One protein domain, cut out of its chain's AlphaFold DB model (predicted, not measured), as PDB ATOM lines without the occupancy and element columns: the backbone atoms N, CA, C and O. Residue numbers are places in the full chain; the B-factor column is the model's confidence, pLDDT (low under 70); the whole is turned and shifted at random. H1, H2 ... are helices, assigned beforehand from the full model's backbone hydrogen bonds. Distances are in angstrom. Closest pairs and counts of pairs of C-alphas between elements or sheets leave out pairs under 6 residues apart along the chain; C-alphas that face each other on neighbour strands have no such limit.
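Overview. This is residues 2 to 64 of the 123 residues of an uncharacterized protein of Methyloceanibacter marginalis (UniProt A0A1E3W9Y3). With little regular structure, three short helices, H1, H2 and H3, form a small cluster, and residues 47 to 64 fold back round the side of H2 away from H1. Residues 5 to 10 stick out at the other end. The 63 printed residues are of the class all helix, though H1, H2 and H3 hold only 23; the whole is compact, with a radius of gyration of the C-alphas of 11.6 A and spans of 32 by 29 by 19 A.

Arrangement. H1, residues 13 to 23, is close to but not clearly touching H2, residues 34 to 40: C-alphas 17 and 37, their closest, are 6.4 A apart. They run opposite ways at a shallow tilt of 22 degrees. H3, residues 42 to 46, touches H1, closest at C-alphas 21 and 45, 7.0 A. It touches H2, closest at C-alphas 38 and 45, 5.8 A. In H1, H2 and H3 every O i to N i+4 pair is within hydrogen-bond range. Residues 31 to 32 pair antiparallel with 61 to 62.

Along the chain. H1 begins at C-alpha 13 (-46.874, -8.867, 35.080) and is 15.2 A long. H2 is 9.8 A long. H3, 6.0 A long, ends at C-alpha 46 (-40.111, -21.331, 28.963).

Size, cuts and confidence. The farthest C-alphas, Glu 7 and Asp 51, are 33.8 A apart. The printed part has no cut, and no printed residue is under 70 in pLDDT.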
ATOM      1  N   ARG A   2     -31.308  -5.581  45.102       83.94
ATOM      2  CA  ARG A   2     -31.387  -4.101  45.088       83.94
ATOM      3  C   ARG A   2     -32.422  -3.528  44.106       83.94
ATOM      4  O   ARG A   2     -33.091  -2.578  44.472       83.94
ATOM      5  N   LEU A   3     -32.615  -4.153  42.935       87.81
ATOM      6  CA  LEU A   3     -33.701  -3.801  42.002       87.81
ATOM      7  C   LEU A   3     -35.080  -3.820  42.686       87.81
ATOM      8  O   LEU A   3     -35.800  -2.834  42.636       87.81
ATOM      9  N   LEU A   4     -35.392  -4.921  43.378       87.81
ATOM     10  CA  LEU A   4     -36.689  -5.158  44.023       87.81
ATOM     11  C   LEU A   4     -36.963  -4.210  45.199       87.81
ATOM     12  O   LEU A   4     -38.108  -4.019  45.579       87.81
ATOM     13  N   ALA A   5     -35.909  -3.655  45.804       90.38
ATOM     14  CA  ALA A   5     -36.021  -2.717  46.915       90.38
ATOM     15  C   ALA A   5     -36.147  -1.252  46.457       90.38
ATOM     16  O   ALA A   5     -36.257  -0.365  47.300       90.38
ATOM     17  N   GLY A   6     -36.087  -0.976  45.149       92.00
ATOM     18  CA  GLY A   6     -36.282   0.372  44.624       92.00
ATOM     19  C   GLY A   6     -37.723   0.839  44.821       92.00
ATOM     20  O   GLY A   6     -38.652   0.107  44.505       92.00
ATOM     21  N   GLU A   7     -37.925   2.074  45.286       86.69
ATOM     22  CA  GLU A   7     -39.275   2.622  45.532       86.69
ATOM     23  C   GLU A   7     -40.137   2.704  44.259       86.69
ATOM     24  O   GLU A   7     -41.364   2.671  44.325       86.69
ATOM     25  N   SER A   8     -39.491   2.769  43.092       89.69
ATOM     26  CA  SER A   8     -40.139   2.776  41.781       89.69
ATOM     27  C   SER A   8     -40.351   1.379  41.187       89.69
ATOM     28  O   SER A   8     -40.806   1.275  40.049       89.69
ATOM     29  N   TYR A   9     -39.984   0.305  41.893       92.12
ATOM     30  CA  TYR A   9     -40.127  -1.062  41.398       92.12
ATOM     31  C   TYR A   9     -41.566  -1.558  41.580       92.12
ATOM     32  O   TYR A   9     -41.890  -2.291  42.510       92.12
ATOM     33  N   TRP A  10     -42.426  -1.147  40.653       91.38
ATOM     34  CA  TRP A  10     -43.814  -1.591  40.526       91.38
ATOM     35  C   TRP A  10     -44.029  -2.146  39.116       91.38
ATOM     36  O   TRP A  10     -44.650  -1.484  38.283       91.38
ATOM     37  N   PRO A  11     -43.418  -3.303  38.800       95.62
ATOM     38  CA  PRO A  11     -43.484  -3.867  37.462       95.62
ATOM     39  C   PRO A  11     -44.911  -4.301  37.121       95.62
ATOM     40  O   PRO A  11     -45.684  -4.700  37.995       95.62
ATOM     41  N   ASP A  12     -45.232  -4.285  35.830       96.56
ATOM     42  CA  ASP A  12     -46.355  -5.070  35.329       96.56
ATOM     43  C   ASP A  12     -46.041  -6.577  35.390       96.56
ATOM     44  O   ASP A  12     -44.932  -7.000  35.730       96.56
ATOM     45  N   GLU A  13     -47.027  -7.410  35.056       96.44
ATOM     46  CA  GLU A  13     -46.874  -8.867  35.080       96.44
ATOM     47  C   GLU A  13     -45.702  -9.360  34.214       96.44
ATOM     48  O   GLU A  13     -44.933 -10.222  34.640       96.44
ATOM     49  N   SER A  14     -45.524  -8.800  33.013       97.00
ATOM     50  CA  SER A  14     -44.473  -9.237  32.088       97.00
ATOM     51  C   SER A  14     -43.083  -8.914  32.627       97.00
ATOM     52  O   SER A  14     -42.211  -9.785  32.624       97.00
ATOM     53  N   ALA A  15     -42.888  -7.692  33.124       96.69
ATOM     54  CA  ALA A  15     -41.639  -7.273  33.744       96.69
ATOM     55  C   ALA A  15     -41.353  -8.076  35.021       96.69
ATOM     56  O   ALA A  15     -40.220  -8.511  35.222       96.69
ATOM     57  N   LEU A  16     -42.375  -8.358  35.837       96.00
ATOM     58  CA  LEU A  16     -42.228  -9.189  37.031       96.00
ATOM     59  C   LEU A  16     -41.769 -10.611  36.680       96.00
ATOM     60  O   LEU A  16     -40.869 -11.131  37.339       96.00
ATOM     61  N   ILE A  17     -42.356 -11.233  35.651       97.19
ATOM     62  CA  ILE A  17     -41.959 -12.571  35.188       97.19
ATOM     63  C   ILE A  17     -40.514 -12.559  34.686       97.19
ATOM     64  O   ILE A  17     -39.715 -13.406  35.097       97.19
ATOM     65  N   ASP A  18     -40.164 -11.598  33.828       96.56
ATOM     66  CA  ASP A  18     -38.817 -11.483  33.267       96.56
ATOM     67  C   ASP A  18     -37.770 -11.283  34.374       96.56
ATOM     68  O   ASP A  18     -36.723 -11.939  34.377       96.56
ATOM     69  N   ASP A  19     -38.067 -10.426  35.350       96.25
ATOM     70  CA  ASP A  19     -37.182 -10.138  36.473       96.25
ATOM     71  C   ASP A  19     -37.064 -11.309  37.440       96.25
ATOM     72  O   ASP A  19     -35.949 -11.625  37.871       96.25
ATOM     73  N   TYR A  20     -38.170 -11.991  37.747       94.88
ATOM     74  CA  TYR A  20     -38.158 -13.180  38.589       94.88
ATOM     75  C   TYR A  20     -37.286 -14.264  37.966       94.88
ATOM     76  O   TYR A  20     -36.379 -14.770  38.620       94.88
ATOM     77  N   VAL A  21     -37.502 -14.594  36.691       95.31
ATOM     78  CA  VAL A  21     -36.735 -15.657  36.035       95.31
ATOM     79  C   VAL A  21     -35.267 -15.259  35.873       95.31
ATOM     80  O   VAL A  21     -34.387 -16.090  36.069       95.31
ATOM     81  N   ARG A  22     -34.965 -13.986  35.598       94.50
ATOM     82  CA  ARG A  22     -33.582 -13.492  35.506       94.50
ATOM     83  C   ARG A  22     -32.840 -13.542  36.842       94.50
ATOM     84  O   ARG A  22     -31.666 -13.901  36.877       94.50
ATOM     85  N   LEU A  23     -33.486 -13.128  37.931       93.00
ATOM     86  CA  LEU A  23     -32.857 -13.001  39.253       93.00
ATOM     87  C   LEU A  23     -32.968 -14.278  40.097       93.00
ATOM     88  O   LEU A  23     -32.211 -14.444  41.054       93.00
ATOM     89  N   ASN A  24     -33.904 -15.160  39.755       91.88
ATOM     90  CA  ASN A  24     -34.216 -16.391  40.468       91.88
ATOM     91  C   ASN A  24     -34.544 -17.560  39.500       91.88
ATOM     92  O   ASN A  24     -35.649 -18.104  39.552       91.88
ATOM     93  N   PRO A  25     -33.595 -17.984  38.631       92.19
ATOM     94  CA  PRO A  25     -33.806 -18.985  37.573       92.19
ATOM     95  C   PRO A  25     -33.826 -20.429  38.104       92.19
ATOM     96  O   PRO A  25     -33.195 -21.319  37.542       92.19
ATOM     97  N   THR A  26     -34.457 -20.678  39.247       90.56
ATOM     98  CA  THR A  26     -34.490 -22.014  39.836       90.56
ATOM     99  C   THR A  26     -35.761 -22.241  40.625       90.56
ATOM    100  O   THR A  26     -36.231 -21.370  41.359       90.56
ATOM    101  N   ARG A  27     -36.262 -23.471  40.547       91.56
ATOM    102  CA  ARG A  27     -37.301 -23.962  41.452       91.56
ATOM    103  C   ARG A  27     -36.789 -24.282  42.858       91.56
ATOM    104  O   ARG A  27     -37.585 -24.667  43.706       91.56
ATOM    105  N   ASN A  28     -35.481 -24.239  43.129       90.69
ATOM    106  CA  ASN A  28     -34.918 -24.625  44.429       90.69
ATOM    107  C   ASN A  28     -34.909 -23.463  45.433       90.69
ATOM    108  O   ASN A  28     -33.852 -22.958  45.810       90.69
ATOM    109  N   ARG A  29     -36.106 -23.020  45.826       88.94
ATOM    110  CA  ARG A  29     -36.341 -21.953  46.806       88.94
ATOM    111  C   ARG A  29     -37.460 -22.344  47.759       88.94
ATOM    112  O   ARG A  29     -38.333 -23.123  47.375       88.94
ATOM    113  N   ASP A  30     -37.439 -21.752  48.952       88.62
ATOM    114  CA  ASP A  30     -38.513 -21.908  49.932       88.62
ATOM    115  C   ASP A  30     -39.831 -21.431  49.329       88.62
ATOM    116  O   ASP A  30     -40.781 -22.195  49.290       88.62
ATOM    117  N   LEU A  31     -39.873 -20.228  48.748       91.31
ATOM    118  CA  LEU A  31     -40.981 -19.788  47.902       91.31
ATOM    119  C   LEU A  31     -40.611 -19.934  46.421       91.31
ATOM    120  O   LEU A  31     -39.754 -19.217  45.905       91.31
ATOM    121  N   ASP A  32     -41.288 -20.850  45.735       94.19
ATOM    122  CA  ASP A  32     -41.193 -21.061  44.292       94.19
ATOM    123  C   ASP A  32     -42.443 -20.500  43.597       94.19
ATOM    124  O   ASP A  32     -43.551 -21.023  43.734       94.19
ATOM    125  N   MET A  33     -42.275 -19.409  42.848       95.94
ATOM    126  CA  MET A  33     -43.353 -18.793  42.069       95.94
ATOM    127  C   MET A  33     -43.438 -19.311  40.629       95.94
ATOM    128  O   MET A  33     -44.398 -18.978  39.939       95.94
ATOM    129  N   LEU A  34     -42.496 -20.137  40.153       96.88
ATOM    130  CA  LEU A  34     -42.494 -20.604  38.760       96.88
ATOM    131  C   LEU A  34     -43.796 -21.315  38.343       96.88
ATOM    132  O   LEU A  34     -44.232 -21.077  37.218       96.88
ATOM    133  N   PRO A  35     -44.470 -22.121  39.197       97.31
ATOM    134  CA  PRO A  35     -45.768 -22.705  38.851       97.31
ATOM    135  C   PRO A  35     -46.851 -21.664  38.540       97.31
ATOM    136  O   PRO A  35     -47.602 -21.847  37.582       97.31
ATOM    137  N   LEU A  36     -46.914 -20.577  39.317       97.69
ATOM    138  CA  LEU A  36     -47.869 -19.489  39.109       97.69
ATOM    139  C   LEU A  36     -47.501 -18.664  37.876       97.69
ATOM    140  O   LEU A  36     -48.352 -18.409  37.032       97.69
ATOM    141  N   LEU A  37     -46.230 -18.279  37.739       97.81
ATOM    142  CA  LEU A  37     -45.780 -17.457  36.613       97.81
ATOM    143  C   LEU A  37     -45.946 -18.188  35.275       97.81
ATOM    144  O   LEU A  37     -46.370 -17.579  34.299       97.81
ATOM    145  N   ALA A  38     -45.688 -19.499  35.235       97.81
ATOM    146  CA  ALA A  38     -45.936 -20.303  34.041       97.81
ATOM    147  C   ALA A  38     -47.434 -20.536  33.785       97.81
ATOM    148  O   ALA A  38     -47.821 -20.719  32.641       97.81
ATOM    149  N   PHE A  39     -48.287 -20.510  34.816       98.25
ATOM    150  CA  PHE A  39     -49.741 -20.544  34.627       98.25
ATOM    151  C   PHE A  39     -50.267 -19.251  33.989       98.25
ATOM    152  O   PHE A  39     -51.201 -19.304  33.195       98.25
ATOM    153  N   LEU A  40     -49.660 -18.107  34.320       97.75
ATOM    154  CA  LEU A  40     -50.004 -16.805  33.741       97.75
ATOM    155  C   LEU A  40     -49.455 -16.647  32.316       97.75
ATOM    156  O   LEU A  40     -50.183 -16.239  31.414       97.75
ATOM    157  N   ASN A  41     -48.180 -16.984  32.097       98.06
ATOM    158  CA  ASN A  41     -47.530 -16.855  30.795       98.06
ATOM    159  C   ASN A  41     -46.423 -17.906  30.611       98.06
ATOM    160  O   ASN A  41     -45.243 -17.660  30.886       98.06
ATOM    161  N   GLU A  42     -46.811 -19.093  30.143       97.50
ATOM    162  CA  GLU A  42     -45.883 -20.214  29.979       97.50
ATOM    163  C   GLU A  42     -44.771 -19.904  28.970       97.50
ATOM    164  O   GLU A  42     -43.597 -20.107  29.289       97.50
ATOM    165  N   ASP A  43     -45.104 -19.352  27.800       97.75
ATOM    166  CA  ASP A  43     -44.135 -19.064  26.734       97.75
ATOM    167  C   ASP A  43     -43.002 -18.156  27.221       97.75
ATOM    168  O   ASP A  43     -41.820 -18.423  26.972       97.75
ATOM    169  N   ARG A  44     -43.336 -17.104  27.979       97.19
ATOM    170  CA  ARG A  44     -42.345 -16.179  28.537       97.19
ATOM    171  C   ARG A  44     -41.402 -16.891  29.502       97.19
ATOM    172  O   ARG A  44     -40.185 -16.741  29.374       97.19
ATOM    173  N   VAL A  45     -41.931 -17.706  30.418       97.69
ATOM    174  CA  VAL A  45     -41.119 -18.477  31.374       97.69
ATOM    175  C   VAL A  45     -40.240 -19.502  30.648       97.69
ATOM    176  O   VAL A  45     -39.029 -19.553  30.880       97.69
ATOM    177  N   ARG A  46     -40.811 -20.280  29.723       96.62
ATOM    178  CA  ARG A  46     -40.111 -21.331  28.963       96.62
ATOM    179  C   ARG A  46     -39.051 -20.782  28.019       96.62
ATOM    180  O   ARG A  46     -38.032 -21.438  27.831       96.62
ATOM    181  N   SER A  47     -39.219 -19.560  27.507       96.19
ATOM    182  CA  SER A  47     -38.193 -18.886  26.695       96.19
ATOM    183  C   SER A  47     -36.866 -18.692  27.441       96.19
ATOM    184  O   SER A  47     -35.816 -18.536  26.818       96.19
ATOM    185  N   LYS A  48     -36.908 -18.683  28.778       95.56
ATOM    186  CA  LYS A  48     -35.747 -18.511  29.656       95.56
ATOM    187  C   LYS A  48     -35.365 -19.791  30.400       95.56
ATOM    188  O   LYS A  48     -34.191 -19.974  30.701       95.56
ATOM    189  N   LEU A  49     -36.337 -20.655  30.700       95.69
ATOM    190  CA  LEU A  49     -36.166 -21.911  31.437       95.69
ATOM    191  C   LEU A  49     -36.765 -23.094  30.651       95.69
ATOM    192  O   LEU A  49     -37.781 -23.659  31.075       95.69
ATOM    193  N   PRO A  50     -36.171 -23.477  29.506       95.69
ATOM    194  CA  PRO A  50     -36.736 -24.516  28.643       95.69
ATOM    195  C   PRO A  50     -36.782 -25.888  29.328       95.69
ATOM    196  O   PRO A  50     -37.777 -26.601  29.204       95.69
ATOM    197  N   ASP A  51     -35.754 -26.221  30.113       95.19
ATOM    198  CA  ASP A  51     -35.567 -27.561  30.688       95.19
ATOM    199  C   ASP A  51     -36.002 -27.679  32.162       95.19
ATOM    200  O   ASP A  51     -35.979 -28.768  32.743       95.19
ATOM    201  N   GLU A  52     -36.391 -26.569  32.803       95.31
ATOM    202  CA  GLU A  52     -36.771 -26.574  34.219       95.31
ATOM    203  C   GLU A  52     -38.098 -27.322  34.425       95.31
ATOM    204  O   GLU A  52     -39.074 -27.159  33.681       95.31
ATOM    205  N   LYS A  53     -38.172 -28.150  35.471       94.25
ATOM    206  CA  LYS A  53     -39.349 -28.997  35.734       94.25
ATOM    207  C   LYS A  53     -40.454 -28.195  36.417       94.25
ATOM    208  O   LYS A  53     -40.649 -28.277  37.630       94.25
ATOM    209  N   ILE A  54     -41.175 -27.427  35.612       95.50
ATOM    210  CA  ILE A  54     -42.292 -26.578  36.030       95.50
ATOM    211  C   ILE A  54     -43.602 -27.274  35.658       95.50
ATOM    212  O   ILE A  54     -43.769 -27.710  34.521       95.50
ATOM    213  N   ASN A  55     -44.518 -27.372  36.621       95.75
ATOM    214  CA  ASN A  55     -45.895 -27.812  36.402       95.75
ATOM    215  C   ASN A  55     -46.817 -26.604  36.659       95.75
ATOM    216  O   ASN A  55     -46.990 -26.274  37.839       95.75
ATOM    217  N   PRO A  56     -47.329 -25.921  35.613       97.62
ATOM    218  CA  PRO A  56     -48.127 -24.700  35.741       97.62
ATOM    219  C   PRO A  56     -49.419 -24.907  36.538       97.62
ATOM    220  O   PRO A  56     -50.165 -25.855  36.297       97.62
ATOM    221  N   ARG A  57     -49.691 -24.027  37.508       97.25
ATOM    222  CA  ARG A  57     -50.936 -24.019  38.302       97.25
ATOM    223  C   ARG A  57     -51.087 -22.720  39.106       97.25
ATOM    224  O   ARG A  57     -50.075 -22.159  39.523       97.25
ATOM    225  N   PRO A  58     -52.323 -22.276  39.409       96.81
ATOM    226  CA  PRO A  58     -52.582 -21.027  40.127       96.81
ATOM    227  C   PRO A  58     -52.346 -21.175  41.640       96.81
ATOM    228  O   PRO A  58     -53.282 -21.197  42.436       96.81
ATOM    229  N   THR A  59     -51.091 -21.345  42.059       93.38
ATOM    230  CA  THR A  59     -50.731 -21.535  43.473       93.38
ATOM    231  C   THR A  59     -49.331 -21.013  43.786       93.38
ATOM    232  O   THR A  59     -48.427 -21.107  42.955       93.38
ATOM    233  N   PHE A  60     -49.134 -20.517  45.009       89.50
ATOM    234  CA  PHE A  60     -47.803 -20.280  45.561       89.50
ATOM    235  C   PHE A  60     -47.217 -21.594  46.071       89.50
ATOM    236  O   PHE A  60     -47.848 -22.303  46.855       89.50
ATOM    237  N   HIS A  61     -46.003 -21.932  45.640       92.88
ATOM    238  CA  HIS A  61     -45.353 -23.167  46.058       92.88
ATOM    239  C   HIS A  61     -44.320 -22.888  47.153       92.88
ATOM    240  O   HIS A  61     -43.129 -22.751  46.873       92.88
ATOM    241  N   TYR A  62     -44.792 -22.808  48.398       89.06
ATOM    242  CA  TYR A  62     -43.929 -22.700  49.571       89.06
ATOM    243  C   TYR A  62     -43.503 -24.088  50.076       89.06
ATOM    244  O   TYR A  62     -44.337 -24.975  50.264       89.06
ATOM    245  N   ARG A  63     -42.202 -24.291  50.282       87.62
ATOM    246  CA  ARG A  63     -41.602 -25.498  50.852       87.62
ATOM    247  C   ARG A  63     -41.227 -25.210  52.289       87.62
ATOM    248  O   ARG A  63     -40.470 -24.284  52.562       87.62
ATOM    249  N   LEU A  64     -41.717 -26.050  53.192       81.00
ATOM    250  CA  LEU A  64     -41.149 -26.089  54.527       81.00
ATOM    251  C   LEU A  64     -39.720 -26.648  54.438       81.00
ATOM    252  O   LEU A  64     -39.483 -27.574  53.657       81.00
TER     253      LEU A  64